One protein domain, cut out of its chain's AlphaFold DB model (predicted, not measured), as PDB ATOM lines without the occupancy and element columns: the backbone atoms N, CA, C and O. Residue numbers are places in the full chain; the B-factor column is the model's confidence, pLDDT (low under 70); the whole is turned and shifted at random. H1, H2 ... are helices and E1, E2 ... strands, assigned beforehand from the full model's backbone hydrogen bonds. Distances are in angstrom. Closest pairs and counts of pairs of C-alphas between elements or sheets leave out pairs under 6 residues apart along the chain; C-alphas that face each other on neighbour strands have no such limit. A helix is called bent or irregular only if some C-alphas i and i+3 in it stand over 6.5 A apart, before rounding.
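What this domain is: This is residues 98 to 282 and 298 to 327 of the 328 residues of an uncharacterized protein of Chromobacterium sp. MWU14-2602 (UniProt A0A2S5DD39). Helix H6 lies at the core, between a strongly twisted sheet of five strands and the helical hairpin H1 and H2. H9 packs on the same face of the sheet, which curls round it, while H7 covers part of the other face and H3 runs beside the strands. The printed part has 215 residues, with nine named helices and five named strands in the order H1 H2 H3 H4 H5 H6 E1 E2 E3 H7 E4 E5 H8 H9. The sheet, E1 E2 E3 E4 E5, is mixed, and so is the class, helices and strands. The whole is compact and rounded, with a radius of gyration of the C-alphas of 16.1 A and spans of 44 by 38 by 36 A.

Where its parts are: H1, residues 98 to 118, is 30.7 A long and begins at C-alpha 98 (-14.777, 52.833, 11.319). H2 is residues 125 to 144, 29.0 A, and H3 residues 150 to 169, 28.1 A. H4, residues 187 to 192, is irregular, with C-alphas 188 and 191 7.1 A apart; H5 is residues 195 to 198. H6, residues 201 to 216, is 22.3 A long and begins at C-alpha 201 (-15.680, 26.928, 1.509). E1 is residues 220 to 224, E2 234 to 238, E3 245 to 251, H7 254 to 262, E4 273 to 276, E5 301 to 304 and H8 305 to 311. H9, residues 315 to 326, ends at C-alpha 326 (4.080, 28.177, -3.251).

How they stand to each other: H6 is the hub, touching H1, H2, H8 and H9. The C-alphas of Gly 134 in H2 and Gly 212 in H6 are their closest, 4.0 A. H1 and H2 run opposite ways at a shallow tilt of 23 degrees, closest at C-alphas 113 and 132, 5.2 A. H1, with residues 110 to 118 alone, touches H4, closest at C-alphas 111 and 187, 5.9 A. H5 is close to but not clearly touching H6. H6 and H9 are on one face of the sheet and H7 on the other, three layers. E1 E2 E3 form a meander, each strand the antiparallel neighbour of the one before: N 221 and O 237 are 2.9 A apart, N 246 and O 236 2.8 A, within hydrogen-bond range. E3, H7, E4 form a strand-helix-strand unit, parallel neighbour strands with a helix between, its crossover right-handed; N 273 and O 247 are 2.9 A apart. E5 is parallel to E4, with N 276 and O 303 2.7 A apart. H3 is over none of the strands. Every O i to N i+4 pair is within hydrogen-bond range in H1, H3, H6, H7, H8 and H9, against 13 of 16 in H2 and 0 of 2 in H4, where 2 of 3 O i to N i+3 pairs are; H5 is too short for an i+4 pair.

The domain as a whole: The C-alphas farthest apart, of Gly 192 and Ala 241, are 47.6 A apart. Residues 283 to 297 are not printed, and C-alphas 282 and 298 are 20.5 A apart across the cut. The link from H3 to H4, residues 170 to 186, is long. Residues 148, 241, 282, 298 and 327 have pLDDT under 70.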
ATOM      1  N   ARG A  98     -15.860  53.752  10.919       75.75
ATOM      2  CA  ARG A  98     -14.777  52.833  11.319       75.75
ATOM      3  C   ARG A  98     -15.331  51.589  12.008       75.75
ATOM      4  O   ARG A  98     -14.810  50.496  11.806       75.75
ATOM      5  N   LEU A  99     -16.408  51.752  12.782       79.12
ATOM      6  CA  LEU A  99     -17.076  50.624  13.423       79.12
ATOM      7  C   LEU A  99     -17.680  49.661  12.394       79.12
ATOM      8  O   LEU A  99     -17.527  48.455  12.549       79.12
ATOM      9  N   LEU A 100     -18.322  50.168  11.337       81.06
ATOM     10  CA  LEU A 100     -18.884  49.318  10.284       81.06
ATOM     11  C   LEU A 100     -17.805  48.449   9.620       81.06
ATOM     12  O   LEU A 100     -17.989  47.237   9.514       81.06
ATOM     13  N   THR A 101     -16.670  49.040   9.232       83.62
ATOM     14  CA  THR A 101     -15.548  48.287   8.648       83.62
ATOM     15  C   THR A 101     -15.021  47.232   9.619       83.62
ATOM     16  O   THR A 101     -14.859  46.072   9.241       83.62
ATOM     17  N   ALA A 102     -14.819  47.594  10.889       85.12
ATOM     18  CA  ALA A 102     -14.353  46.659  11.911       85.12
ATOM     19  C   ALA A 102     -15.326  45.486  12.119       85.12
ATOM     20  O   ALA A 102     -14.897  44.336  12.204       85.12
ATOM     21  N   LEU A 103     -16.635  45.755  12.151       85.81
ATOM     22  CA  LEU A 103     -17.664  44.725  12.301       85.81
ATOM     23  C   LEU A 103     -17.736  43.799  11.088       85.81
ATOM     24  O   LEU A 103     -17.849  42.587  11.264       85.81
ATOM     25  N   LEU A 104     -17.642  44.339   9.871       86.62
ATOM     26  CA  LEU A 104     -17.605  43.531   8.651       86.62
ATOM     27  C   LEU A 104     -16.423  42.551   8.685       86.62
ATOM     28  O   LEU A 104     -16.609  41.344   8.510       86.62
ATOM     29  N   LEU A 105     -15.225  43.066   8.978       90.44
ATOM     30  CA  LEU A 105     -14.001  42.271   9.075       90.44
ATOM     31  C   LEU A 105     -14.070  41.232  10.207       90.44
ATOM     32  O   LEU A 105     -13.621  40.098  10.023       90.44
ATOM     33  N   ASP A 106     -14.659  41.572  11.358       89.44
ATOM     34  CA  ASP A 106     -14.841  40.628  12.468       89.44
ATOM     35  C   ASP A 106     -15.826  39.505  12.113       89.44
ATOM     36  O   ASP A 106     -15.524  38.327  12.320       89.44
ATOM     37  N   VAL A 107     -16.975  39.835  11.513       89.25
ATOM     38  CA  VAL A 107     -17.980  38.842  11.101       89.25
ATOM     39  C   VAL A 107     -17.404  37.883  10.062       89.25
ATOM     40  O   VAL A 107     -17.562  36.666  10.198       89.25
ATOM     41  N   TRP A 108     -16.715  38.397   9.042       91.38
ATOM     42  CA  TRP A 108     -16.059  37.554   8.041       91.38
ATOM     43  C   TRP A 108     -14.977  36.675   8.659       91.38
ATOM     44  O   TRP A 108     -14.968  35.467   8.416       91.38
ATOM     45  N   SER A 109     -14.129  37.241   9.520       94.69
ATOM     46  CA  SER A 109     -13.095  36.490  10.233       94.69
ATOM     47  C   SER A 109     -13.694  35.342  11.050       94.69
ATOM     48  O   SER A 109     -13.249  34.202  10.920       94.69
ATOM     49  N   ARG A 110     -14.762  35.588  11.820       92.44
ATOM     50  CA  ARG A 110     -15.448  34.541  12.598       92.44
ATOM     51  C   ARG A 110     -16.076  33.467  11.716       92.44
ATOM     52  O   ARG A 110     -15.992  32.289  12.058       92.44
ATOM     53  N   LYS A 111     -16.685  33.840  10.584       93.25
ATOM     54  CA  LYS A 111     -17.233  32.861   9.628       93.25
ATOM     55  C   LYS A 111     -16.129  31.975   9.049       93.25
ATOM     56  O   LYS A 111     -16.295  30.759   9.020       93.25
ATOM     57  N   LEU A 112     -15.001  32.554   8.641       95.56
ATOM     58  CA  LEU A 112     -13.857  31.799   8.117       95.56
ATOM     59  C   LEU A 112     -13.248  30.871   9.181       95.56
ATOM     60  O   LEU A 112     -13.007  29.700   8.901       95.56
ATOM     61  N   GLN A 113     -13.088  31.340  10.420       96.62
ATOM     62  CA  GLN A 113     -12.626  30.505  11.538       96.62
ATOM     63  C   GLN A 113     -13.579  29.330  11.814       96.62
ATOM     64  O   GLN A 113     -13.145  28.190  11.979       96.62
ATOM     65  N   ALA A 114     -14.891  29.568  11.787       94.88
ATOM     66  CA  ALA A 114     -15.874  28.498  11.927       94.88
ATOM     67  C   ALA A 114     -15.788  27.473  10.781       94.88
ATOM     68  O   ALA A 114     -15.884  26.270  11.021       94.88
ATOM     69  N   LEU A 115     -15.549  27.926   9.546       95.44
ATOM     70  CA  LEU A 115     -15.346  27.048   8.390       95.44
ATOM     71  C   LEU A 115     -14.076  26.190   8.518       95.44
ATOM     72  O   LEU A 115     -14.125  25.007   8.177       95.44
ATOM     73  N   ILE A 116     -12.983  26.734   9.070       96.75
ATOM     74  CA  ILE A 116     -11.752  25.976   9.369       96.75
ATOM     75  C   ILE A 116     -12.047  24.814  10.322       96.75
ATOM     76  O   ILE A 116     -11.574  23.697  10.103       96.75
ATOM     77  N   HIS A 117     -12.853  25.034  11.361       95.44
ATOM     78  CA  HIS A 117     -13.229  23.973  12.301       95.44
ATOM     79  C   HIS A 117     -14.063  22.857  11.659       95.44
ATOM     80  O   HIS A 117     -14.045  21.729  12.146       95.44
ATOM     81  N   LEU A 118     -14.747  23.144  10.549       94.25
ATOM     82  CA  LEU A 118     -15.568  22.180   9.814       94.25
ATOM     83  C   LEU A 118     -14.808  21.450   8.695       94.25
ATOM     84  O   LEU A 118     -15.366  20.524   8.094       94.25
ATOM     85  N   ALA A 119     -13.577  21.865   8.374       93.69
ATOM     86  CA  ALA A 119     -12.811  21.285   7.275       93.69
ATOM     87  C   ALA A 119     -12.455  19.807   7.552       93.69
ATOM     88  O   ALA A 119     -11.972  19.488   8.644       93.69
ATOM     89  N   PRO A 120     -12.673  18.894   6.590       91.12
ATOM     90  CA  PRO A 120     -12.384  17.475   6.777       91.12
ATOM     91  C   PRO A 120     -10.872  17.226   6.889       91.12
ATOM     92  O   PRO A 120     -10.080  17.943   6.288       91.12
ATOM     93  N   GLY A 121     -10.467  16.199   7.638       91.19
ATOM     94  CA  GLY A 121      -9.060  15.800   7.788       91.19
ATOM     95  C   GLY A 121      -8.720  15.349   9.213       91.19
ATOM     96  O   GLY A 121      -9.533  15.552  10.119       91.19
ATOM     97  N   PRO A 122      -7.535  14.751   9.434       93.06
ATOM     98  CA  PRO A 122      -7.099  14.267  10.736       93.06
ATOM     99  C   PRO A 122      -6.538  15.385  11.631       93.06
ATOM    100  O   PRO A 122      -6.245  15.119  12.792       93.06
ATOM    101  N   LEU A 123      -6.411  16.622  11.126       94.44
ATOM    102  CA  LEU A 123      -5.888  17.764  11.879       94.44
ATOM    103  C   LEU A 123      -6.735  18.030  13.148       94.44
ATOM    104  O   LEU A 123      -7.927  18.361  13.016       94.44
ATOM    105  N   PRO A 124      -6.154  17.916  14.360       93.62
ATOM    106  CA  PRO A 124      -6.859  18.124  15.624       93.62
ATOM    107  C   PRO A 124      -7.435  19.536  15.791       93.62
ATOM    108  O   PRO A 124      -7.007  20.495  15.153       93.62
ATOM    109  N   LEU A 125      -8.396  19.695  16.709       91.50
ATOM    110  CA  LEU A 125      -9.026  20.999  16.961       91.50
ATOM    111  C   LEU A 125      -8.045  22.046  17.512       91.50
ATOM    112  O   LEU A 125      -8.153  23.214  17.150       91.50
ATOM    113  N   ALA A 126      -7.104  21.629  18.364       93.56
ATOM    114  CA  ALA A 126      -6.078  22.512  18.923       93.56
ATOM    115  C   ALA A 126      -5.172  23.079  17.820       93.56
ATOM    116  O   ALA A 126      -4.986  24.286  17.736       93.56
ATOM    117  N   GLU A 127      -4.722  22.222  16.903       95.44
ATOM    118  CA  GLU A 127      -3.915  22.605  15.742       95.44
ATOM    119  C   GLU A 127      -4.625  23.655  14.869       95.44
ATOM    120  O   GLU A 127      -4.060  24.686  14.505       95.44
ATOM    121  N   ARG A 128      -5.931  23.487  14.638       96.31
ATOM    122  CA  ARG A 128      -6.735  24.446  13.857       96.31
ATOM    123  C   ARG A 128      -6.751  25.864  14.432       96.31
ATOM    124  O   ARG A 128      -7.035  26.799  13.685       96.31
ATOM    125  N   GLN A 129      -6.437  26.058  15.713       96.31
ATOM    126  CA  GLN A 129      -6.335  27.399  16.299       96.31
ATOM    127  C   GLN A 129      -5.208  28.221  15.661       96.31
ATOM    128  O   GLN A 129      -5.360  29.435  15.513       96.31
ATOM    129  N   HIS A 130      -4.125  27.583  15.209       97.06
ATOM    130  CA  HIS A 130      -3.045  28.258  14.487       97.06
ATOM    131  C   HIS A 130      -3.515  28.794  13.126       97.06
ATOM    132  O   HIS A 130      -3.214  29.933  12.771       97.06
ATOM    133  N   LEU A 131      -4.355  28.037  12.410       97.94
ATOM    134  CA  LEU A 131      -4.997  28.505  11.175       97.94
ATOM    135  C   LEU A 131      -5.954  29.677  11.444       97.94
ATOM    136  O   LEU A 131      -5.975  30.653  10.692       97.94
ATOM    137  N   CYS A 132      -6.719  29.616  12.539       98.06
ATOM    138  CA  CYS A 132      -7.582  30.719  12.965       98.06
ATOM    139  C   CYS A 132      -6.775  31.990  13.287       98.06
ATOM    140  O   CYS A 132      -7.189  33.086  12.906       98.06
ATOM    141  N   ALA A 133      -5.601  31.858  13.914       97.69
ATOM    142  CA  ALA A 133      -4.681  32.975  14.136       97.69
ATOM    143  C   ALA A 133      -4.146  33.565  12.814       97.69
ATOM    144  O   ALA A 133      -4.005  34.785  12.692       97.69
ATOM    145  N   GLY A 134      -3.942  32.732  11.789       97.94
ATOM    146  CA  GLY A 134      -3.646  33.189  10.427       97.94
ATOM    147  C   GLY A 134      -4.763  34.059   9.835       97.94
ATOM    148  O   GLY A 134      -4.500  35.155   9.342       97.94
ATOM    149  N   ILE A 135      -6.030  33.646   9.972       98.12
ATOM    150  CA  ILE A 135      -7.186  34.467   9.553       98.12
ATOM    151  C   ILE A 135      -7.229  35.807  10.298       98.12
ATOM    152  O   ILE A 135      -7.525  36.842   9.698       98.12
ATOM    153  N   VAL A 136      -6.931  35.810  11.600       97.62
ATOM    154  CA  VAL A 136      -6.839  37.045  12.396       97.62
ATOM    155  C   VAL A 136      -5.724  37.956  11.879       97.62
ATOM    156  O   VAL A 136      -5.926  39.166  11.800       97.62
ATOM    157  N   SER A 137      -4.592  37.388  11.470       97.38
ATOM    158  CA  SER A 137      -3.467  38.147  10.912       97.38
ATOM    159  C   SER A 137      -3.842  38.824   9.591       97.38
ATOM    160  O   SER A 137      -3.619  40.023   9.442       97.38
ATOM    161  N   LEU A 138      -4.520  38.116   8.677       95.62
ATOM    162  CA  LEU A 138      -5.051  38.719   7.443       95.62
ATOM    163  C   LEU A 138      -6.084  39.810   7.720       95.62
ATOM    164  O   LEU A 138      -6.062  40.861   7.084       95.62
ATOM    165  N   ARG A 139      -6.990  39.570   8.674       95.00
ATOM    166  CA  ARG A 139      -7.994  40.560   9.082       95.00
ATOM    167  C   ARG A 139      -7.324  41.844   9.567       95.00
ATOM    168  O   ARG A 139      -7.756  42.923   9.180       95.00
ATOM    169  N   ASN A 140      -6.303  41.723  10.412       94.44
ATOM    170  CA  ASN A 140      -5.586  42.874  10.951       94.44
ATOM    171  C   ASN A 140      -4.805  43.602   9.849       94.44
ATOM    172  O   ASN A 140      -4.917  44.814   9.757       94.44
ATOM    173  N   HIS A 141      -4.143  42.874   8.943       93.38
ATOM    174  CA  HIS A 141      -3.471  43.462   7.775       93.38
ATOM    175  C   HIS A 141      -4.424  44.279   6.893       93.38
ATOM    176  O   HIS A 141      -4.111  45.399   6.496       93.38
ATOM    177  N   LEU A 142      -5.628  43.757   6.632       91.00
ATOM    178  CA  LEU A 142      -6.669  44.505   5.920       91.00
ATOM    179  C   LEU A 142      -7.164  45.716   6.718       91.00
ATOM    180  O   LEU A 142      -7.445  46.751   6.124       91.00
ATOM    181  N   ALA A 143      -7.296  45.587   8.040       89.44
ATOM    182  CA  ALA A 143      -7.730  46.675   8.911       89.44
ATOM    183  C   ALA A 143      -6.693  47.808   8.985       89.44
ATOM    184  O   ALA A 143      -7.085  48.971   9.004       89.44
ATOM    185  N   ASP A 144      -5.399  47.485   8.967       89.06
ATOM    186  CA  ASP A 144      -4.308  48.466   8.955       89.06
ATOM    187  C   ASP A 144      -4.264  49.247   7.631       89.06
ATOM    188  O   ASP A 144      -3.932  50.433   7.613       89.06
ATOM    189  N   ALA A 145      -4.658  48.607   6.526       85.12
ATOM    190  CA  ALA A 145      -4.830  49.251   5.223       85.12
ATOM    191  C   ALA A 145      -6.172  49.997   5.074       85.12
ATOM    192  O   ALA A 145      -6.365  50.722   4.095       85.12
ATOM    193  N   ALA A 146      -7.117  49.810   6.002       82.69
ATOM    194  CA  ALA A 146      -8.455  50.369   5.891       82.69
ATOM    195  C   ALA A 146      -8.481  51.858   6.254       82.69
ATOM    196  O   ALA A 146      -8.195  52.262   7.383       82.69
ATOM    197  N   GLY A 147      -8.915  52.681   5.303       70.50
ATOM    198  CA  GLY A 147      -9.312  54.058   5.570       70.50
ATOM    199  C   GLY A 147     -10.758  54.161   6.096       70.50
ATOM    200  O   GLY A 147     -11.522  53.193   6.040       70.50
ATOM    201  N   PRO A 148     -11.174  55.311   6.663       65.25
ATOM    202  CA  PRO A 148     -12.547  55.539   7.133       65.25
ATOM    203  C   PRO A 148     -13.584  55.726   6.003       65.25
ATOM    204  O   PRO A 148     -14.744  56.044   6.291       65.25
ATOM    205  N   GLU A 149     -13.178  55.610   4.738       75.12
ATOM    206  CA  GLU A 149     -14.003  55.851   3.558       75.12
ATOM    207  C   GLU A 149     -14.901  54.655   3.206       75.12
ATOM    208  O   GLU A 149     -14.550  53.494   3.398       75.12
ATOM    209  N   ILE A 150     -16.078  54.951   2.645       78.31
ATOM    210  CA  ILE A 150     -17.008  53.920   2.162       78.31
ATOM    211  C   ILE A 150     -16.453  53.178   0.939       78.31
ATOM    212  O   ILE A 150     -16.681  51.981   0.804       78.31
ATOM    213  N   ASP A 151     -15.634  53.858   0.136       83.56
ATOM    214  CA  ASP A 151     -14.972  53.309  -1.048       83.56
ATOM    215  C   ASP A 151     -14.098  52.093  -0.707       83.56
ATOM    216  O   ASP A 151     -13.976  51.170  -1.511       83.56
ATOM    217  N   PHE A 152     -13.528  52.048   0.506       85.62
ATOM    218  CA  PHE A 152     -12.801  50.872   0.983       85.62
ATOM    219  C   PHE A 152     -13.728  49.661   1.131       85.62
ATOM    220  O   PHE A 152     -13.370  48.557   0.721       85.62
ATOM    221  N   ILE A 153     -14.921  49.860   1.704       86.12
ATOM    222  CA  ILE A 153     -15.914  48.793   1.862       86.12
ATOM    223  C   ILE A 153     -16.370  48.318   0.485       86.12
ATOM    224  O   ILE A 153     -16.351  47.115   0.247       86.12
ATOM    225  N   ASP A 154     -16.707  49.226  -0.429       87.56
ATOM    226  CA  ASP A 154     -17.144  48.858  -1.782       87.56
ATOM    227  C   ASP A 154     -16.054  48.058  -2.521       87.56
ATOM    228  O   ASP A 154     -16.308  46.956  -3.010       87.56
ATOM    229  N   ALA A 155     -14.800  48.526  -2.486       88.56
ATOM    230  CA  ALA A 155     -13.671  47.822  -3.096       88.56
ATOM    231  C   ALA A 155     -13.390  46.446  -2.465       88.56
ATOM    232  O   ALA A 155     -12.938  45.524  -3.162       88.56
ATOM    233  N   LEU A 156     -13.633  46.305  -1.156       88.56
ATOM    234  CA  LEU A 156     -13.519  45.047  -0.422       88.56
ATOM    235  C   LEU A 156     -14.650  44.081  -0.797       88.56
ATOM    236  O   LEU A 156     -14.390  42.894  -0.999       88.56
ATOM    237  N   LEU A 157     -15.886  44.576  -0.915       89.19
ATOM    238  CA  LEU A 157     -17.047  43.781  -1.319       89.19
ATOM    239  C   LEU A 157     -16.901  43.260  -2.749       89.19
ATOM    240  O   LEU A 157     -17.145  42.075  -2.975       89.19
ATOM    241  N   ASP A 158     -16.421  44.085  -3.680       90.38
ATOM    242  CA  ASP A 158     -16.163  43.669  -5.063       90.38
ATOM    243  C   ASP A 158     -15.104  42.559  -5.136       90.38
ATOM    244  O   ASP A 158     -15.298  41.530  -5.793       90.38
ATOM    245  N   ARG A 159     -13.992  42.717  -4.405       90.19
ATOM    246  CA  ARG A 159     -12.920  41.703  -4.329       90.19
ATOM    247  C   ARG A 159     -13.407  40.407  -3.721       90.19
ATOM    248  O   ARG A 159     -13.103  39.329  -4.230       90.19
ATOM    249  N   PHE A 160     -14.175  40.510  -2.647       89.69
ATOM    250  CA  PHE A 160     -14.725  39.349  -1.975       89.69
ATOM    251  C   PHE A 160     -15.759  38.621  -2.848       89.69
ATOM    252  O   PHE A 160     -15.727  37.392  -2.956       89.69
ATOM    253  N   GLY A 161     -16.629  39.370  -3.528       89.62
ATOM    254  CA  GLY A 161     -17.601  38.827  -4.470       89.62
ATOM    255  C   GLY A 161     -16.933  38.102  -5.634       89.62
ATOM    256  O   GLY A 161     -17.298  36.966  -5.946       89.62
ATOM    257  N   ARG A 162     -15.885  38.699  -6.212       90.44
ATOM    258  CA  ARG A 162     -15.041  38.046  -7.220       90.44
ATOM    259  C   ARG A 162     -14.391  36.772  -6.688       90.44
ATOM    260  O   ARG A 162     -14.439  35.747  -7.358       90.44
ATOM    261  N   ALA A 163     -13.818  36.806  -5.485       91.38
ATOM    262  CA  ALA A 163     -13.222  35.623  -4.865       91.38
ATOM    263  C   ALA A 163     -14.246  34.491  -4.681       91.38
ATOM    264  O   ALA A 163     -13.928  33.332  -4.943       91.38
ATOM    265  N   CYS A 164     -15.487  34.812  -4.296       90.06
ATOM    266  CA  CYS A 164     -16.574  33.834  -4.220       90.06
ATOM    267  C   CYS A 164     -16.949  33.258  -5.587       90.06
ATOM    268  O   CYS A 164     -17.150  32.047  -5.684       90.06
ATOM    269  N   LYS A 165     -17.024  34.086  -6.633       89.88
ATOM    270  CA  LYS A 165     -17.350  33.631  -7.993       89.88
ATOM    271  C   LYS A 165     -16.243  32.747  -8.575       89.88
ATOM    272  O   LYS A 165     -16.522  31.676  -9.107       89.88
ATOM    273  N   LEU A 166     -14.981  33.128  -8.372       91.25
ATOM    274  CA  LEU A 166     -13.818  32.308  -8.720       91.25
ATOM    275  C   LEU A 166     -13.846  30.971  -7.980       91.25
ATOM    276  O   LEU A 166     -13.725  29.917  -8.605       91.25
ATOM    277  N   LEU A 167     -14.083  31.004  -6.664       92.44
ATOM    278  CA  LEU A 167     -14.177  29.799  -5.850       92.44
ATOM    279  C   LEU A 167     -15.298  28.877  -6.349       92.44
ATOM    280  O   LEU A 167     -15.069  27.691  -6.541       92.44
ATOM    281  N   ARG A 168     -16.516  29.380  -6.538       89.25
ATOM    282  CA  ARG A 168     -17.687  28.522  -6.784       89.25
ATOM    283  C   ARG A 168     -17.817  28.102  -8.243       89.25
ATOM    284  O   ARG A 168     -18.069  26.929  -8.510       89.25
ATOM    285  N   ASP A 169     -17.577  29.036  -9.158       87.50
ATOM    286  CA  ASP A 169     -17.906  28.885 -10.577       87.50
ATOM    287  C   ASP A 169     -16.657  28.827 -11.469       87.50
ATOM    288  O   ASP A 169     -16.749  28.458 -12.638       87.50
ATOM    289  N   GLY A 170     -15.477  29.179 -10.943       87.88
ATOM    290  CA  GLY A 170     -14.259  29.323 -11.745       87.88
ATOM    291  C   GLY A 170     -14.307  30.519 -12.698       87.88
ATOM    292  O   GLY A 170     -13.588  30.525 -13.692       87.88
ATOM    293  N   GLN A 171     -15.159  31.512 -12.423       87.19
ATOM    294  CA  GLN A 171     -15.347  32.696 -13.264       87.19
ATOM    295  C   GLN A 171     -14.723  33.937 -12.622       87.19
ATOM    296  O   GLN A 171     -14.911  34.190 -11.433       87.19
ATOM    297  N   ILE A 172     -14.005  34.727 -13.423       83.38
ATOM    298  CA  ILE A 172     -13.208  35.881 -12.964       83.38
ATOM    299  C   ILE A 172     -13.983  37.203 -12.891       83.38
ATOM    300  O   ILE A 172     -13.526  38.187 -12.311       83.38
ATOM    301  N   GLU A 173     -15.151  37.236 -13.520       82.94
ATOM    302  CA  GLU A 173     -16.022  38.403 -13.578       82.94
ATOM    303  C   GLU A 173     -16.569  38.771 -12.195       82.94
ATOM    304  O   GLU A 173     -16.733  37.922 -11.321       82.94
ATOM    305  N   LEU A 174     -16.959  40.030 -12.011       80.25
ATOM    306  CA  LEU A 174     -17.700  40.415 -10.815       80.25
ATOM    307  C   LEU A 174     -19.081  39.731 -10.794       80.25
ATOM    308  O   LEU A 174     -19.681  39.483 -11.852       80.25
ATOM    309  N   PRO A 175     -19.597  39.381  -9.608       78.69
ATOM    310  CA  PRO A 175     -20.964  38.905  -9.494       78.69
ATOM    311  C   PRO A 175     -21.936  40.038  -9.855       78.69
ATOM    312  O   PRO A 175     -21.692  41.204  -9.558       78.69
ATOM    313  N   ASN A 176     -23.069  39.703 -10.474       81.94
ATOM    314  CA  ASN A 176     -24.109  40.684 -10.809       81.94
ATOM    315  C   ASN A 176     -25.016  40.989  -9.597       81.94
ATOM    316  O   ASN A 176     -26.243  40.998  -9.700       81.94
ATOM    317  N   VAL A 177     -24.409  41.157  -8.421       80.62
ATOM    318  CA  VAL A 177     -25.070  41.494  -7.155       80.62
ATOM    319  C   VAL A 177     -24.171  42.425  -6.347       80.62
ATOM    320  O   VAL A 177     -22.954  42.380  -6.465       80.62
ATOM    321  N   ARG A 178     -24.772  43.255  -5.486       74.25
ATOM    322  CA  ARG A 178     -24.017  44.187  -4.627       74.25
ATOM    323  C   ARG A 178     -23.240  43.501  -3.506       74.25
ATOM    324  O   ARG A 178     -22.293  44.068  -2.981       74.25
ATOM    325  N   PHE A 179     -23.695  42.330  -3.076       80.56
ATOM    326  CA  PHE A 179     -23.086  41.607  -1.973       80.56
ATOM    327  C   PHE A 179     -23.271  40.110  -2.171       80.56
ATOM    328  O   PHE A 179     -24.401  39.629  -2.247       80.56
ATOM    329  N   GLU A 180     -22.151  39.396  -2.205       83.19
ATOM    330  CA  GLU A 180     -22.115  37.941  -2.244       83.19
ATOM    331  C   GLU A 180     -21.675  37.430  -0.860       83.19
ATOM    332  O   GLU A 180     -20.517  37.616  -0.472       83.19
ATOM    333  N   PRO A 181     -22.570  36.826  -0.061       82.62
ATOM    334  CA  PRO A 181     -22.201  36.331   1.258       82.62
ATOM    335  C   PRO A 181     -21.259  35.122   1.153       82.62
ATOM    336  O   PRO A 181     -21.470  34.246   0.315       82.62
ATOM    337  N   ILE A 182     -20.300  34.987   2.089       84.69
ATOM    338  CA  ILE A 182     -19.523  33.735   2.284       84.69
ATOM    339  C   ILE A 182     -20.489  32.537   2.347       84.69
ATOM    340  O   ILE A 182     -20.284  31.504   1.716       84.69
ATOM    341  N   THR A 183     -21.545  32.715   3.141       84.88
ATOM    342  CA  THR A 183     -22.653  31.794   3.392       84.88
ATOM    343  C   THR A 183     -23.814  32.588   3.991       84.88
ATOM    344  O   THR A 183     -23.585  33.549   4.741       84.88
ATOM    345  N   ASN A 184     -25.042  32.171   3.682       83.62
ATOM    346  CA  ASN A 184     -26.270  32.749   4.232       83.62
ATOM    347  C   ASN A 184     -26.506  32.362   5.700       83.62
ATOM    348  O   ASN A 184     -27.264  33.033   6.394       83.62
ATOM    349  N   ASP A 185     -25.824  31.330   6.198       82.31
ATOM    350  CA  ASP A 185     -26.017  30.856   7.565       82.31
ATOM    351  C   ASP A 185     -25.270  31.707   8.596       82.31
ATOM    352  O   ASP A 185     -24.176  32.242   8.354       82.31
ATOM    353  N   VAL A 186     -25.844  31.778   9.796       81.69
ATOM    354  CA  VAL A 186     -25.138  32.228  11.002       81.69
ATOM    355  C   VAL A 186     -24.112  31.180  11.437       81.69
ATOM    356  O   VAL A 186     -24.272  29.992  11.163       81.69
ATOM    357  N   VAL A 187     -23.065  31.601  12.155       83.88
ATOM    358  CA  VAL A 187     -21.941  30.728  12.556       83.88
ATOM    359  C   VAL A 187     -22.405  29.441  13.249       83.88
ATOM    360  O   VAL A 187     -21.893  28.365  12.954       83.88
ATOM    361  N   THR A 188     -23.411  29.530  14.121       82.81
ATOM    362  CA  THR A 188     -23.959  28.386  14.866       82.81
ATOM    363  C   THR A 188     -24.740  27.394  14.000       82.81
ATOM    364  O   THR A 188     -24.892  26.243  14.399       82.81
ATOM    365  N   ALA A 189     -25.216  27.811  12.825       85.75
ATOM    366  CA  ALA A 189     -25.962  26.968  11.891       85.75
ATOM    367  C   ALA A 189     -25.061  26.279  10.848       85.75
ATOM    368  O   ALA A 189     -25.479  25.296  10.239       85.75
ATOM    369  N   LEU A 190     -23.809  26.730  10.686       88.12
ATOM    370  CA  LEU A 190     -22.868  26.174   9.703       88.12
ATOM    371  C   LEU A 190     -22.663  24.655   9.793       88.12
ATOM    372  O   LEU A 190     -22.666  24.020   8.741       88.12
ATOM    373  N   PRO A 191     -22.523  24.028  10.982       88.81
ATOM    374  CA  PRO A 191     -22.313  22.581  11.056       88.81
ATOM    375  C   PRO A 191     -23.450  21.759  10.427       88.81
ATOM    376  O   PRO A 191     -23.223  20.628  10.006       88.81
ATOM    377  N   GLY A 192     -24.664  22.318  10.364       86.06
ATOM    378  CA  GLY A 192     -25.839  21.673   9.779       86.06
ATOM    379  C   GLY A 192     -26.010  21.894   8.276       86.06
ATOM    380  O   GLY A 192     -26.929  21.316   7.701       86.06
ATOM    381  N   ASN A 193     -25.171  22.709   7.624       87.06
ATOM    382  CA  ASN A 193     -25.317  23.017   6.203       87.06
ATOM    383  C   ASN A 193     -24.564  21.996   5.318       87.06
ATOM    384  O   ASN A 193     -23.329  22.027   5.251       87.06
ATOM    385  N   PRO A 194     -25.273  21.133   4.562       83.56
ATOM    386  CA  PRO A 194     -24.638  20.130   3.706       83.56
ATOM    387  C   PRO A 194     -23.921  20.726   2.480       83.56
ATOM    388  O   PRO A 194     -23.032  20.086   1.917       83.56
ATOM    389  N   ALA A 195     -24.259  21.950   2.060       85.94
ATOM    390  CA  ALA A 195     -23.691  22.584   0.870       85.94
ATOM    391  C   ALA A 195     -22.243  23.069   1.065       85.94
ATOM    392  O   ALA A 195     -21.530  23.271   0.082       85.94
ATOM    393  N   LEU A 196     -21.772  23.216   2.312       84.75
ATOM    394  CA  LEU A 196     -20.441  23.768   2.603       84.75
ATOM    395  C   LEU A 196     -19.297  22.973   1.962       84.75
ATOM    396  O   LEU A 196     -18.292  23.559   1.562       84.75
ATOM    397  N   GLY A 197     -19.446  21.648   1.858       80.06
ATOM    398  CA  GLY A 197     -18.460  20.792   1.197       80.06
ATOM    399  C   GLY A 197     -18.453  20.947  -0.323       80.06
ATOM    400  O   GLY A 197     -17.386  21.049  -0.922       80.06
ATOM    401  N   ALA A 198     -19.633  21.021  -0.943       82.31
ATOM    402  CA  ALA A 198     -19.758  21.176  -2.392       82.31
ATOM    403  C   ALA A 198     -19.180  22.516  -2.875       82.31
ATOM    404  O   ALA A 198     -18.529  22.565  -3.913       82.31
ATOM    405  N   LEU A 199     -19.353  23.576  -2.081       85.81
ATOM    406  CA  LEU A 199     -18.855  24.921  -2.385       85.81
ATOM    407  C   LEU A 199     -17.359  25.116  -2.077       85.81
ATOM    408  O   LEU A 199     -16.833  26.201  -2.307       85.81
ATOM    409  N   GLY A 200     -16.674  24.114  -1.510       89.75
ATOM    410  CA  GLY A 200     -15.245  24.189  -1.178       89.75
ATOM    411  C   GLY A 200     -14.878  25.262  -0.143       89.75
ATOM    412  O   GLY A 200     -13.710  25.632  -0.033       89.75
ATOM    413  N   LEU A 201     -15.859  25.786   0.603       92.25
ATOM    414  CA  LEU A 201     -15.680  26.928   1.509       92.25
ATOM    415  C   LEU A 201     -14.798  26.592   2.715       92.25
ATOM    416  O   LEU A 201     -14.099  27.458   3.235       92.25
ATOM    417  N   ARG A 202     -14.835  25.338   3.172       94.69
ATOM    418  CA  ARG A 202     -14.106  24.897   4.370       94.69
ATOM    419  C   ARG A 202     -12.610  24.830   4.101       94.69
ATOM    420  O   ARG A 202     -11.810  25.367   4.858       94.69
ATOM    421  N   GLU A 203     -12.244  24.231   2.980       95.69
ATOM    422  CA  GLU A 203     -10.870  24.126   2.509       95.69
ATOM    423  C   GLU A 203     -10.337  25.491   2.041       95.69
ATOM    424  O   GLU A 203      -9.198  25.837   2.341       95.69
ATOM    425  N   ALA A 204     -11.169  26.330   1.412       94.94
ATOM    426  CA  ALA A 204     -10.804  27.713   1.092       94.94
ATOM    427  C   ALA A 204     -10.455  28.533   2.348       94.94
ATOM    428  O   ALA A 204      -9.481  29.285   2.352       94.94
ATOM    429  N   ALA A 205     -11.211  28.359   3.437       96.38
ATOM    430  CA  ALA A 205     -10.903  29.006   4.709       96.38
ATOM    431  C   ALA A 205      -9.572  28.509   5.302       96.38
ATOM    432  O   ALA A 205      -8.812  29.313   5.838       96.38
ATOM    433  N   VAL A 206      -9.245  27.220   5.149       97.56
ATOM    434  CA  VAL A 206      -7.923  26.683   5.520       97.56
ATOM    435  C   VAL A 206      -6.812  27.314   4.680       97.56
ATOM    436  O   VAL A 206      -5.818  27.752   5.252       97.56
ATOM    437  N   ALA A 207      -6.987  27.437   3.360       96.88
ATOM    438  CA  ALA A 207      -6.010  28.094   2.488       96.88
ATOM    439  C   ALA A 207      -5.727  29.538   2.922       96.88
ATOM    440  O   ALA A 207      -4.570  29.931   3.047       96.88
ATOM    441  N   LEU A 208      -6.777  30.314   3.208       96.69
ATOM    442  CA  LEU A 208      -6.634  31.673   3.735       96.69
ATOM    443  C   LEU A 208      -5.924  31.678   5.095       96.69
ATOM    444  O   LEU A 208      -5.064  32.522   5.326       96.69
ATOM    445  N   GLY A 209      -6.230  30.721   5.974       97.69
ATOM    446  CA  GLY A 209      -5.520  30.551   7.244       97.69
ATOM    447  C   GLY A 209      -4.016  30.356   7.040       97.69
ATOM    448  O   GLY A 209      -3.223  31.033   7.687       97.69
ATOM    449  N   LEU A 210      -3.619  29.512   6.083       97.56
ATOM    450  CA  LEU A 210      -2.214  29.256   5.743       97.56
ATOM    451  C   LEU A 210      -1.519  30.485   5.143       97.56
ATOM    452  O   LEU A 210      -0.415  30.825   5.564       97.56
ATOM    453  N   VAL A 211      -2.181  31.197   4.223       96.50
ATOM    454  CA  VAL A 211      -1.679  32.475   3.680       96.50
ATOM    455  C   VAL A 211      -1.450  33.485   4.808       96.50
ATOM    456  O   VAL A 211      -0.420  34.158   4.842       96.50
ATOM    457  N   GLY A 212      -2.381  33.566   5.760       97.19
ATOM    458  CA  GLY A 212      -2.258  34.437   6.923       97.19
ATOM    459  C   GLY A 212      -1.174  34.021   7.911       97.19
ATOM    460  O   GLY A 212      -0.531  34.885   8.506       97.19
ATOM    461  N   MET A 213      -0.923  32.720   8.062       97.44
ATOM    462  CA  MET A 213       0.195  32.230   8.865       97.44
ATOM    463  C   MET A 213       1.528  32.712   8.300       97.44
ATOM    464  O   MET A 213       2.317  33.266   9.062       97.44
ATOM    465  N   GLY A 214       1.766  32.584   6.993       95.62
ATOM    466  CA  GLY A 214       3.031  33.057   6.424       95.62
ATOM    467  C   GLY A 214       3.170  34.571   6.411       95.62
ATOM    468  O   GLY A 214       4.269  35.066   6.633       95.62
ATOM    469  N   LEU A 215       2.062  35.314   6.320       95.94
ATOM    470  CA  LEU A 215       2.082  36.755   6.580       95.94
ATOM    471  C   LEU A 215       2.545  37.059   8.017       95.94
ATOM    472  O   LEU A 215       3.408  37.903   8.224       95.94
ATOM    473  N   SER A 216       2.008  36.352   9.019       96.25
ATOM    474  CA  SER A 216       2.365  36.561  10.434       96.25
ATOM    475  C   SER A 216       3.793  36.126  10.784       96.25
ATOM    476  O   SER A 216       4.405  36.686  11.691       96.25
ATOM    477  N   ARG A 217       4.317  35.128  10.062       95.12
ATOM    478  CA  ARG A 217       5.701  34.644  10.170       95.12
ATOM    479  C   ARG A 217       6.677  35.503   9.373       95.12
ATOM    480  O   ARG A 217       7.880  35.297   9.484       95.12
ATOM    481  N   ASP A 218       6.160  36.475   8.619       93.62
ATOM    482  CA  ASP A 218       6.938  37.315   7.722       93.62
ATOM    483  C   ASP A 218       7.696  36.444   6.696       93.62
ATOM    484  O   ASP A 218       8.854  36.689   6.389       93.62
ATOM    485  N   ASP A 219       7.069  35.380   6.193       93.31
ATOM    486  CA  ASP A 219       7.612  34.538   5.115       93.31
ATOM    487  C   ASP A 219       7.269  35.126   3.733       93.31
ATOM    488  O   ASP A 219       8.012  34.959   2.761       93.31
ATOM    489  N   TRP A 220       6.155  35.861   3.654       94.94
ATOM    490  CA  TRP A 220       5.715  36.603   2.476       94.94
ATOM    491  C   TRP A 220       4.859  37.813   2.847       94.94
ATOM    492  O   TRP A 220       4.255  37.877   3.919       94.94
ATOM    493  N   THR A 221       4.740  38.745   1.908       94.75
ATOM    494  CA  THR A 221       3.733  39.807   1.941       94.75
ATOM    495  C   THR A 221       2.509  39.411   1.118       94.75
ATOM    496  O   THR A 221       2.585  38.575   0.213       94.75
ATOM    497  N   VAL A 222       1.360  40.003   1.451       94.81
ATOM    498  CA  VAL A 222       0.085  39.776   0.759       94.81
ATOM    499  C   VAL A 222      -0.431  41.098   0.208       94.81
ATOM    500  O   VAL A 222      -0.579  42.074   0.949       94.81
ATOM    501  N   GLU A 223      -0.750  41.105  -1.081       92.75
ATOM    502  CA  GLU A 223      -1.268  42.264  -1.803       92.75
ATOM    503  C   GLU A 223      -2.621  41.946  -2.438       92.75
ATOM    504  O   GLU A 223      -2.870  40.835  -2.917       92.75
ATOM    505  N   ALA A 224      -3.497  42.948  -2.478       89.00
ATOM    506  CA  ALA A 224      -4.725  42.849  -3.246       89.00
ATOM    507  C   ALA A 224      -4.412  42.897  -4.746       89.00
ATOM    508  O   ALA A 224      -3.606  43.707  -5.203       89.00
ATOM    509  N   GLU A 225      -5.099  42.063  -5.519       90.88
ATOM    510  CA  GLU A 225      -5.062  42.144  -6.975       90.88
ATOM    511  C   GLU A 225      -5.993  43.251  -7.502       90.88
ATOM    512  O   GLU A 225      -6.895  43.754  -6.806       90.88
ATOM    513  N   ALA A 226      -5.765  43.644  -8.756       88.62
ATOM    514  CA  ALA A 226      -6.699  44.479  -9.491       88.62
ATOM    515  C   ALA A 226      -7.968  43.682  -9.853       88.62
ATOM    516  O   ALA A 226      -8.025  42.457  -9.756       88.62
ATOM    517  N   LEU A 227      -9.029  44.392 -10.238       87.38
ATOM    518  CA  LEU A 227     -10.303  43.778 -10.634       87.38
ATOM    519  C   LEU A 227     -10.404  43.535 -12.151       87.38
ATOM    520  O   LEU A 227     -11.500  43.334 -12.671       87.38
ATOM    521  N   ASP A 228      -9.280  43.507 -12.867       87.69
ATOM    522  CA  ASP A 228      -9.230  43.199 -14.302       87.69
ATOM    523  C   ASP A 228      -9.259  41.689 -14.592       87.69
ATOM    524  O   ASP A 228      -9.274  40.855 -13.692       87.69
ATOM    525  N   ARG A 229      -9.292  41.314 -15.869       83.81
ATOM    526  CA  ARG A 229      -9.440  39.922 -16.315       83.81
ATOM    527  C   ARG A 229      -8.157  39.076 -16.195       83.81
ATOM    528  O   ARG A 229      -8.217  37.862 -16.370       83.81
ATOM    529  N   GLU A 230      -7.014  39.690 -15.910       84.06
ATOM    530  CA  GLU A 230      -5.693  39.038 -15.833       84.06
ATOM    531  C   GLU A 230      -5.233  38.814 -14.383       84.06
ATOM    532  O   GLU A 230      -4.153  38.269 -14.126       84.06
ATOM    533  N   SER A 231      -6.049  39.280 -13.442       88.50
ATOM    534  CA  SER A 231      -5.757  39.316 -12.021       88.50
ATOM    535  C   SER A 231      -6.277  38.090 -11.263       88.50
ATOM    536  O   SER A 231      -7.334  37.529 -11.560       88.50
ATOM    537  N   GLY A 232      -5.562  37.690 -10.219       87.38
ATOM    538  CA  GLY A 232      -6.017  36.653  -9.293       87.38
ATOM    539  C   GLY A 232      -7.078  37.135  -8.296       87.38
ATOM    540  O   GLY A 232      -7.801  38.111  -8.509       87.38
ATOM    541  N   VAL A 233      -7.158  36.427  -7.171       91.19
ATOM    542  CA  VAL A 233      -7.842  36.885  -5.947       91.19
ATOM    543  C   VAL A 233      -6.928  37.815  -5.148       91.19
ATOM    544  O   VAL A 233      -7.362  38.842  -4.632       91.19
ATOM    545  N   LEU A 234      -5.660  37.431  -5.034       93.69
ATOM    546  CA  LEU A 234      -4.609  38.142  -4.316       93.69
ATOM    547  C   LEU A 234      -3.253  37.778  -4.922       93.69
ATOM    548  O   LEU A 234      -3.155  36.830  -5.708       93.69
ATOM    549  N   ALA A 235      -2.211  38.496  -4.527       93.88
ATOM    550  CA  ALA A 235      -0.838  38.116  -4.808       93.88
ATOM    551  C   ALA A 235      -0.054  37.917  -3.517       93.88
ATOM    552  O   ALA A 235      -0.310  38.565  -2.499       93.88
ATOM    553  N   VAL A 236       0.914  37.011  -3.591       94.62
ATOM    554  CA  VAL A 236       1.885  36.753  -2.532       94.62
ATOM    555  C   VAL A 236       3.287  36.980  -3.071       94.62
ATOM    556  O   VAL A 236       3.607  36.560  -4.186       94.62
ATOM    557  N   THR A 237       4.123  37.631  -2.274       94.19
ATOM    558  CA  THR A 237       5.525  37.879  -2.620       94.19
ATOM    559  C   THR A 237       6.390  37.378  -1.478       94.19
ATOM    560  O   THR A 237       6.287  37.874  -0.358       94.19
ATOM    561  N   GLY A 238       7.211  36.366  -1.753       90.88
ATOM    562  CA  GLY A 238       8.139  35.800  -0.774       90.88
ATOM    563  C   GLY A 238       9.223  36.787  -0.355       90.88
ATOM    564  O   GLY A 238       9.353  37.888  -0.898       90.88
ATOM    565  N   LYS A 239      10.052  36.377   0.601       83.75
ATOM    566  CA  LYS A 239      11.215  37.158   1.016       83.75
ATOM    567  C   LYS A 239      12.461  36.845   0.199       83.75
ATOM    568  O   LYS A 239      12.878  35.702   0.072       83.75
ATOM    569  N   GLY A 240      13.132  37.899  -0.255       77.00
ATOM    570  CA  GLY A 240      14.448  37.818  -0.887       77.00
ATOM    571  C   GLY A 240      14.551  38.698  -2.127       77.00
ATOM    572  O   GLY A 240      13.551  39.048  -2.744       77.00
ATOM    573  N   ALA A 241      15.778  39.044  -2.520       64.56
ATOM    574  CA  ALA A 241      16.031  39.941  -3.654       64.56
ATOM    575  C   ALA A 241      15.545  39.388  -5.013       64.56
ATOM    576  O   ALA A 241      15.396  40.150  -5.962       64.56
ATOM    577  N   ALA A 242      15.305  38.076  -5.099       73.62
ATOM    578  CA  ALA A 242      14.808  37.387  -6.288       73.62
ATOM    579  C   ALA A 242      13.367  36.860  -6.127       73.62
ATOM    580  O   ALA A 242      12.914  36.082  -6.966       73.62
ATOM    581  N   ALA A 243      12.659  37.235  -5.054       81.00
ATOM    582  CA  ALA A 243      11.305  36.755  -4.817       81.00
ATOM    583  C   ALA A 243      10.340  37.335  -5.858       81.00
ATOM    584  O   ALA A 243      10.162  38.550  -5.966       81.00
ATOM    585  N   ALA A 244       9.728  36.451  -6.643       83.75
ATOM    586  CA  ALA A 244       8.759  36.832  -7.654       83.75
ATOM    587  C   ALA A 244       7.363  36.968  -7.038       83.75
ATOM    588  O   ALA A 244       6.917  36.130  -6.250       83.75
ATOM    589  N   ARG A 245       6.649  38.012  -7.458       90.25
ATOM    590  CA  ARG A 245       5.237  38.207  -7.135       90.25
ATOM    591  C   ARG A 245       4.406  37.110  -7.799       90.25
ATOM    592  O   ARG A 245       4.373  37.016  -9.024       90.25
ATOM    593  N   THR A 246       3.719  36.303  -7.000       91.50
ATOM    594  CA  THR A 246       2.906  35.177  -7.476       91.50
ATOM    595  C   THR A 246       1.424  35.516  -7.368       91.50
ATOM    596  O   THR A 246       0.908  35.720  -6.270       91.50
ATOM    597  N   LYS A 247       0.721  35.544  -8.508       93.19
ATOM    598  CA  LYS A 247      -0.743  35.676  -8.546       93.19
ATOM    599  C   LYS A 247      -1.396  34.394  -8.032       93.19
ATOM    600  O   LYS A 247      -1.033  33.298  -8.470       93.19
ATOM    601  N   VAL A 248      -2.371  34.531  -7.141       93.75
ATOM    602  CA  VAL A 248      -3.097  33.412  -6.531       93.75
ATOM    603  C   VAL A 248      -4.536  33.389  -7.026       93.75
ATOM    604  O   VAL A 248      -5.285  34.355  -6.877       93.75
ATOM    605  N   TYR A 249      -4.934  32.250  -7.573       94.19
ATOM    606  CA  TYR A 249      -6.292  31.923  -7.986       94.19
ATOM    607  C   TYR A 249      -6.871  30.868  -7.046       94.19
ATOM    608  O   TYR A 249      -6.138  30.044  -6.501       94.19
ATOM    609  N   LEU A 250      -8.189  30.875  -6.870       93.44
ATOM    610  CA  LEU A 250      -8.894  29.947  -5.992       93.44
ATOM    611  C   LEU A 250     -10.123  29.384  -6.707       93.44
ATOM    612  O   LEU A 250     -10.911  30.149  -7.252       93.44
ATOM    613  N   THR A 251     -10.297  28.066  -6.681       94.88
ATOM    614  CA  THR A 251     -11.476  27.354  -7.207       94.88
ATOM    615  C   THR A 251     -11.855  26.214  -6.271       94.88
ATOM    616  O   THR A 251     -11.006  25.611  -5.618       94.88
ATOM    617  N   ALA A 252     -13.135  25.876  -6.194       93.19
ATOM    618  CA  ALA A 252     -13.606  24.770  -5.384       93.19
ATOM    619  C   ALA A 252     -13.295  23.434  -6.063       93.19
ATOM    620  O   ALA A 252     -12.978  22.465  -5.379       93.19
ATOM    621  N   SER A 253     -13.375  23.385  -7.396       90.62
ATOM    622  CA  SER A 253     -13.379  22.143  -8.171       90.62
ATOM    623  C   SER A 253     -12.435  22.172  -9.374       90.62
ATOM    624  O   SER A 253     -12.077  23.232  -9.904       90.62
ATOM    625  N   ALA A 254     -12.111  20.976  -9.870       89.81
ATOM    626  CA  ALA A 254     -11.350  20.798 -11.101       89.81
ATOM    627  C   ALA A 254     -12.078  21.333 -12.349       89.81
ATOM    628  O   ALA A 254     -11.423  21.711 -13.319       89.81
ATOM    629  N   ALA A 255     -13.416  21.392 -12.332       89.88
ATOM    630  CA  ALA A 255     -14.194  21.992 -13.414       89.88
ATOM    631  C   ALA A 255     -13.950  23.506 -13.494       89.88
ATOM    632  O   ALA A 255     -13.637  24.011 -14.571       89.88
ATOM    633  N   GLY A 256     -13.977  24.205 -12.353       90.94
ATOM    634  CA  GLY A 256     -13.625  25.628 -12.294       90.94
ATOM    635  C   GLY A 256     -12.169  25.883 -12.699       90.94
ATOM    636  O   GLY A 256     -11.883  26.797 -13.467       90.94
ATOM    637  N   ALA A 257     -11.246  25.001 -12.297       91.25
ATOM    638  CA  ALA A 257      -9.858  25.051 -12.759       91.25
ATOM    639  C   ALA A 257      -9.746  24.916 -14.289       91.25
ATOM    640  O   ALA A 257      -8.960  25.612 -14.935       91.25
ATOM    641  N   ALA A 258     -10.488  23.977 -14.885       90.19
ATOM    642  CA  ALA A 258     -10.496  23.760 -16.330       90.19
ATOM    643  C   ALA A 258     -11.050  24.978 -17.078       90.19
ATOM    644  O   ALA A 258     -10.473  25.354 -18.098       90.19
ATOM    645  N   LEU A 259     -12.093  25.615 -16.539       91.56
ATOM    646  CA  LEU A 259     -12.667  26.836 -17.097       91.56
ATOM    647  C   LEU A 259     -11.636  27.971 -17.126       91.56
ATOM    648  O   LEU A 259     -11.339  28.477 -18.208       91.56
ATOM    649  N   LEU A 260     -10.991  28.265 -15.989       90.94
ATOM    650  CA  LEU A 260      -9.943  29.293 -15.894       90.94
ATOM    651  C   LEU A 260      -8.800  29.077 -16.896       90.94
ATOM    652  O   LEU A 260      -8.301  30.036 -17.486       90.94
ATOM    653  N   ARG A 261      -8.394  27.818 -17.121       89.62
ATOM    654  CA  ARG A 261      -7.393  27.484 -18.151       89.62
ATOM    655  C   ARG A 261      -7.931  27.708 -19.560       89.62
ATOM    656  O   ARG A 261      -7.232  28.283 -20.386       89.62
ATOM    657  N   SER A 262      -9.150  27.249 -19.843       88.25
ATOM    658  CA  SER A 262      -9.747  27.358 -21.180       88.25
ATOM    659  C   SER A 262     -10.002  28.803 -21.608       88.25
ATOM    660  O   SER A 262      -9.896  29.110 -22.792       88.25
ATOM    661  N   GLU A 263     -10.275  29.691 -20.651       88.62
ATOM    662  CA  GLU A 263     -10.480  31.122 -20.886       88.62
ATOM    663  C   GLU A 263      -9.172  31.933 -20.871       88.62
ATOM    664  O   GLU A 263      -9.191  33.136 -21.127       88.62
ATOM    665  N   GLY A 264      -8.028  31.285 -20.619       87.19
ATOM    666  CA  GLY A 264      -6.706  31.912 -20.682       87.19
ATOM    667  C   GLY A 264      -6.326  32.756 -19.463       87.19
ATOM    668  O   GLY A 264      -5.385  33.537 -19.553       87.19
ATOM    669  N   HIS A 265      -7.009  32.602 -18.323       89.31
ATOM    670  CA  HIS A 265      -6.704  33.360 -17.098       89.31
ATOM    671  C   HIS A 265      -5.404  32.924 -16.422       89.31
ATOM    672  O   HIS A 265      -4.750  33.711 -15.744       89.31
ATOM    673  N   LEU A 266      -5.011  31.663 -16.602       88.50
ATOM    674  CA  LEU A 266      -3.803  31.115 -15.995       88.50
ATOM    675  C   LEU A 266      -2.638  31.204 -16.983       88.50
ATOM    676  O   LEU A 266      -2.342  30.256 -17.708       88.50
ATOM    677  N   VAL A 267      -1.989  32.368 -17.010       86.38
ATOM    678  CA  VAL A 267      -0.854  32.647 -17.896       86.38
ATOM    679  C   VAL A 267       0.390  31.901 -17.405       86.38
ATOM    680  O   VAL A 267       1.036  32.313 -16.449       86.38
ATOM    681  N   GLU A 268       0.749  30.799 -18.066       84.00
ATOM    682  CA  GLU A 268       1.851  29.916 -17.644       84.00
ATOM    683  C   GLU A 268       3.177  30.651 -17.416       84.00
ATOM    684  O   GLU A 268       3.855  30.381 -16.429       84.00
ATOM    685  N   THR A 269       3.517  31.627 -18.266       82.12
ATOM    686  CA  THR A 269       4.773  32.393 -18.178       82.12
ATOM    687  C   THR A 269       4.892  33.243 -16.916       82.12
ATOM    688  O   THR A 269       6.007  33.557 -16.512       82.12
ATOM    689  N   GLU A 270       3.771  33.601 -16.287       83.31
ATOM    690  CA  GLU A 270       3.751  34.324 -15.008       83.31
ATOM    691  C   GLU A 270       3.881  33.379 -13.805       83.31
ATOM    692  O   GLU A 270       4.033  33.829 -12.673       83.31
ATOM    693  N   GLY A 271       3.807  32.064 -14.035       86.06
ATOM    694  CA  GLY A 271       3.830  31.046 -12.991       86.06
ATOM    695  C   GLY A 271       2.778  31.275 -11.899       86.06
ATOM    696  O   GLY A 271       3.169  31.358 -10.734       86.06
ATOM    697  N   PRO A 272       1.475  31.389 -12.225       90.88
ATOM    698  CA  PRO A 272       0.430  31.599 -11.232       90.88
ATOM    699  C   PRO A 272       0.249  30.365 -10.343       90.88
ATOM    700  O   PRO A 272       0.489  29.225 -10.762       90.88
ATOM    701  N   LEU A 273      -0.232  30.606  -9.125       92.50
ATOM    702  CA  LEU A 273      -0.656  29.574  -8.188       92.50
ATOM    703  C   LEU A 273      -2.175  29.414  -8.255       92.50
ATOM    704  O   LEU A 273      -2.916  30.359  -7.999       92.50
ATOM    705  N   LEU A 274      -2.645  28.208  -8.548       94.00
ATOM    706  CA  LEU A 274      -4.050  27.836  -8.475       94.00
ATOM    707  C   LEU A 274      -4.291  26.947  -7.253       94.00
ATOM    708  O   LEU A 274      -3.895  25.781  -7.214       94.00
ATOM    709  N   ILE A 275      -5.004  27.486  -6.274       94.94
ATOM    710  CA  ILE A 275      -5.473  26.747  -5.108       94.94
ATOM    711  C   ILE A 275      -6.830  26.127  -5.441       94.94
ATOM    712  O   ILE A 275      -7.767  26.810  -5.856       94.94
ATOM    713  N   GLN A 276      -6.944  24.819  -5.242       94.81
ATOM    714  CA  GLN A 276      -8.181  24.063  -5.362       94.81
ATOM    715  C   GLN A 276      -8.628  23.576  -3.983       94.81
ATOM    716  O   GLN A 276      -7.852  22.969  -3.239       94.81
ATOM    717  N   SER A 277      -9.890  23.819  -3.631       93.88
ATOM    718  CA  SER A 277     -10.458  23.298  -2.383       93.88
ATOM    719  C   SER A 277     -10.535  21.773  -2.410       93.88
ATOM    720  O   SER A 277     -10.107  21.117  -1.464       93.88
ATOM    721  N   GLN A 278     -11.063  21.205  -3.496       90.62
ATOM    722  CA  GLN A 278     -11.243  19.764  -3.679       90.62
ATOM    723  C   GLN A 278     -10.030  19.110  -4.354       90.62
ATOM    724  O   GLN A 278      -9.077  19.770  -4.764       90.62
ATOM    725  N   LYS A 279     -10.073  17.777  -4.459       87.25
ATOM    726  CA  LYS A 279      -9.002  16.981  -5.060       87.25
ATOM    727  C   LYS A 279      -8.763  17.399  -6.507       87.25
ATOM    728  O   LYS A 279      -9.712  17.583  -7.269       87.25
ATOM    729  N   LEU A 280      -7.488  17.462  -6.884       85.25
ATOM    730  CA  LEU A 280      -7.092  17.668  -8.272       85.25
ATOM    731  C   LEU A 280      -7.658  16.536  -9.139       85.25
ATOM    732  O   LEU A 280      -7.659  15.368  -8.735       85.25
ATOM    733  N   ALA A 281      -8.122  16.877 -10.341       78.06
ATOM    734  CA  ALA A 281      -8.495  15.863 -11.315       78.06
ATOM    735  C   ALA A 281      -7.268  15.022 -11.679       78.06
ATOM    736  O   ALA A 281      -6.192  15.557 -11.949       78.06
ATOM    737  N   VAL A 282      -7.442  13.700 -11.724       69.94
ATOM    738  CA  VAL A 282      -6.405  12.802 -12.236       69.94
ATOM    739  C   VAL A 282      -6.198  13.136 -13.717       69.94
ATOM    740  O   VAL A 282      -7.174  13.089 -14.475       69.94
ATOM    741  N   PRO A 298       7.914  27.732 -17.143       59.53
ATOM    742  CA  PRO A 298       7.075  27.854 -15.961       59.53
ATOM    743  C   PRO A 298       5.685  27.299 -16.281       59.53
ATOM    744  O   PRO A 298       5.130  27.581 -17.340       59.53
ATOM    745  N   LYS A 299       5.149  26.463 -15.393       75.06
ATOM    746  CA  LYS A 299       3.787  25.926 -15.491       75.06
ATOM    747  C   LYS A 299       2.933  26.520 -14.383       75.06
ATOM    748  O   LYS A 299       3.461  26.893 -13.332       75.06
ATOM    749  N   VAL A 300       1.618  26.544 -14.603       81.69
ATOM    750  CA  VAL A 300       0.644  26.781 -13.530       81.69
ATOM    751  C   VAL A 300       0.923  25.795 -12.394       81.69
ATOM    752  O   VAL A 300       0.986  24.585 -12.627       81.69
ATOM    753  N   ARG A 301       1.115  26.315 -11.180       88.44
ATOM    754  CA  ARG A 301       1.261  25.498  -9.967       88.44
ATOM    755  C   ARG A 301      -0.118  25.246  -9.382       88.44
ATOM    756  O   ARG A 301      -0.934  26.160  -9.332       88.44
ATOM    757  N   GLU A 302      -0.390  24.016  -8.963       90.94
ATOM    758  CA  GLU A 302      -1.718  23.613  -8.502       90.94
ATOM    759  C   GLU A 302      -1.654  22.914  -7.160       90.94
ATOM    760  O   GLU A 302      -0.950  21.920  -7.009       90.94
ATOM    761  N   VAL A 303      -2.458  23.393  -6.215       92.56
ATOM    762  CA  VAL A 303      -2.484  22.877  -4.845       92.56
ATOM    763  C   VAL A 303      -3.883  22.429  -4.503       92.56
ATOM    764  O   VAL A 303      -4.820  23.203  -4.642       92.56
ATOM    765  N   SER A 304      -4.032  21.200  -4.014       94.81
ATOM    766  CA  SER A 304      -5.297  20.734  -3.439       94.81
ATOM    767  C   SER A 304      -5.232  20.786  -1.923       94.81
ATOM    768  O   SER A 304      -4.539  19.986  -1.290       94.81
ATOM    769  N   ILE A 305      -6.023  21.676  -1.331       96.31
ATOM    770  CA  ILE A 305      -6.108  21.809   0.125       96.31
ATOM    771  C   ILE A 305      -6.732  20.561   0.747       96.31
ATOM    772  O   ILE A 305      -6.256  20.095   1.777       96.31
ATOM    773  N   SER A 306      -7.735  19.955   0.100       94.69
ATOM    774  CA  SER A 306      -8.289  18.674   0.561       94.69
ATOM    775  C   SER A 306      -7.255  17.546   0.585       94.69
ATOM    776  O   SER A 306      -7.349  16.662   1.433       94.69
ATOM    777  N   THR A 307      -6.276  17.562  -0.328       93.81
ATOM    778  CA  THR A 307      -5.196  16.568  -0.353       93.81
ATOM    779  C   THR A 307      -4.238  16.826   0.795       93.81
ATOM    780  O   THR A 307      -3.992  15.905   1.567       93.81
ATOM    781  N   LEU A 308      -3.775  18.071   0.956       94.69
ATOM    782  CA  LEU A 308      -2.882  18.443   2.056       94.69
ATOM    783  C   LEU A 308      -3.508  18.108   3.417       94.69
ATOM    784  O   LEU A 308      -2.901  17.411   4.226       94.69
ATOM    785  N   LEU A 309      -4.774  18.483   3.619       94.75
ATOM    786  CA  LEU A 309      -5.533  18.166   4.829       94.75
ATOM    787  C   LEU A 309      -5.720  16.667   5.069       94.75
ATOM    788  O   LEU A 309      -5.992  16.293   6.199       94.75
ATOM    789  N   GLN A 310      -5.628  15.800   4.057       93.31
ATOM    790  CA  GLN A 310      -5.714  14.344   4.244       93.31
ATOM    791  C   GLN A 310      -4.368  13.716   4.615       93.31
ATOM    792  O   GLN A 310      -4.355  12.607   5.148       93.31
ATOM    793  N   THR A 311      -3.257  14.397   4.331       91.38
ATOM    794  CA  THR A 311      -1.899  13.849   4.462       91.38
ATOM    795  C   THR A 311      -1.110  14.409   5.639       91.38
ATOM    796  O   THR A 311      -0.075  13.844   5.974       91.38
ATOM    797  N   THR A 312      -1.571  15.491   6.266       93.19
ATOM    798  CA  THR A 312      -0.868  16.155   7.377       93.19
ATOM    799  C   THR A 312      -1.626  16.032   8.687       93.19
ATOM    800  O   THR A 312      -2.859  16.100   8.707       93.19
ATOM    801  N   THR A 313      -0.891  15.908   9.790       92.12
ATOM    802  CA  THR A 313      -1.474  15.735  11.134       92.12
ATOM    803  C   THR A 313      -1.229  16.909  12.068       92.12
ATOM    804  O   THR A 313      -1.968  17.062  13.041       92.12
ATOM    805  N   THR A 314      -0.259  17.764  11.744       95.88
ATOM    806  CA  THR A 314       0.026  19.011  12.464       95.88
ATOM    807  C   THR A 314      -0.117  20.221  11.544       95.88
ATOM    808  O   THR A 314      -0.071  20.102  10.314       95.88
ATOM    809  N   THR A 315      -0.311  21.405  12.127       96.06
ATOM    810  CA  THR A 315      -0.441  22.638  11.336       96.06
ATOM    811  C   THR A 315       0.880  23.033  10.699       96.06
ATOM    812  O   THR A 315       0.875  23.540   9.584       96.06
ATOM    813  N   ASP A 316       2.007  22.778  11.364       95.75
ATOM    814  CA  ASP A 316       3.324  23.077  10.803       95.75
ATOM    815  C   ASP A 316       3.646  22.184   9.598       95.75
ATOM    816  O   ASP A 316       4.133  22.691   8.592       95.75
ATOM    817  N   GLU A 317       3.293  20.892   9.630       95.88
ATOM    818  CA  GLU A 317       3.388  20.017   8.447       95.88
ATOM    819  C   GLU A 317       2.526  20.534   7.291       95.88
ATOM    820  O   GLU A 317       2.979  20.588   6.147       95.88
ATOM    821  N   LEU A 318       1.280  20.921   7.589       96.75
ATOM    822  CA  LEU A 318       0.357  21.488   6.605       96.75
ATOM    823  C   LEU A 318       0.906  22.782   6.000       96.75
ATOM    824  O   LEU A 318       0.831  22.980   4.787       96.75
ATOM    825  N   TYR A 319       1.468  23.643   6.844       96.56
ATOM    826  CA  TYR A 319       2.078  24.898   6.446       96.56
ATOM    827  C   TYR A 319       3.305  24.685   5.568       96.56
ATOM    828  O   TYR A 319       3.382  25.277   4.496       96.56
ATOM    829  N   GLU A 320       4.227  23.808   5.961       94.62
ATOM    830  CA  GLU A 320       5.421  23.518   5.168       94.62
ATOM    831  C   GLU A 320       5.075  22.871   3.826       94.62
ATOM    832  O   GLU A 320       5.633  23.264   2.802       94.62
ATOM    833  N   ALA A 321       4.114  21.944   3.794       93.81
ATOM    834  CA  ALA A 321       3.644  21.360   2.541       93.81
ATOM    835  C   ALA A 321       3.012  22.423   1.625       93.81
ATOM    836  O   ALA A 321       3.311  22.477   0.436       93.81
ATOM    837  N   PHE A 322       2.192  23.322   2.178       94.00
ATOM    838  CA  PHE A 322       1.618  24.437   1.424       94.00
ATOM    839  C   PHE A 322       2.690  25.415   0.917       94.00
ATOM    840  O   PHE A 322       2.656  25.828  -0.243       94.00
ATOM    841  N   ARG A 323       3.677  25.750   1.755       91.69
ATOM    842  CA  ARG A 323       4.799  26.640   1.420       91.69
ATOM    843  C   ARG A 323       5.679  26.069   0.309       91.69
ATOM    844  O   ARG A 323       6.100  26.810  -0.576       91.69
ATOM    845  N   GLN A 324       5.928  24.761   0.312       88.81
ATOM    846  CA  GLN A 324       6.681  24.096  -0.758       88.81
ATOM    847  C   GLN A 324       5.987  24.227  -2.118       88.81
ATOM    848  O   GLN A 324       6.657  24.449  -3.124       88.81
ATOM    849  N   GLU A 325       4.656  24.161  -2.148       85.06
ATOM    850  CA  GLU A 325       3.884  24.339  -3.382       85.06
ATOM    851  C   GLU A 325       3.838  25.798  -3.870       85.06
ATOM    852  O   GLU A 325       3.757  26.068  -5.072       85.06
ATOM    853  N   LEU A 326       3.914  26.755  -2.942       78.31
ATOM    854  CA  LEU A 326       4.080  28.177  -3.251       78.31
ATOM    855  C   LEU A 326       5.426  28.462  -3.938       78.31
ATOM    856  O   LEU A 326       5.488  29.367  -4.773       78.31
ATOM    857  N   ALA A 327       6.457  27.658  -3.646       69.12
ATOM    858  CA  ALA A 327       7.830  27.813  -4.133       69.12
ATOM    859  C   ALA A 327       8.406  29.224  -3.877       69.12
ATOM    860  O   ALA A 327       9.114  29.772  -4.726       69.12
TER     861      ALA A 327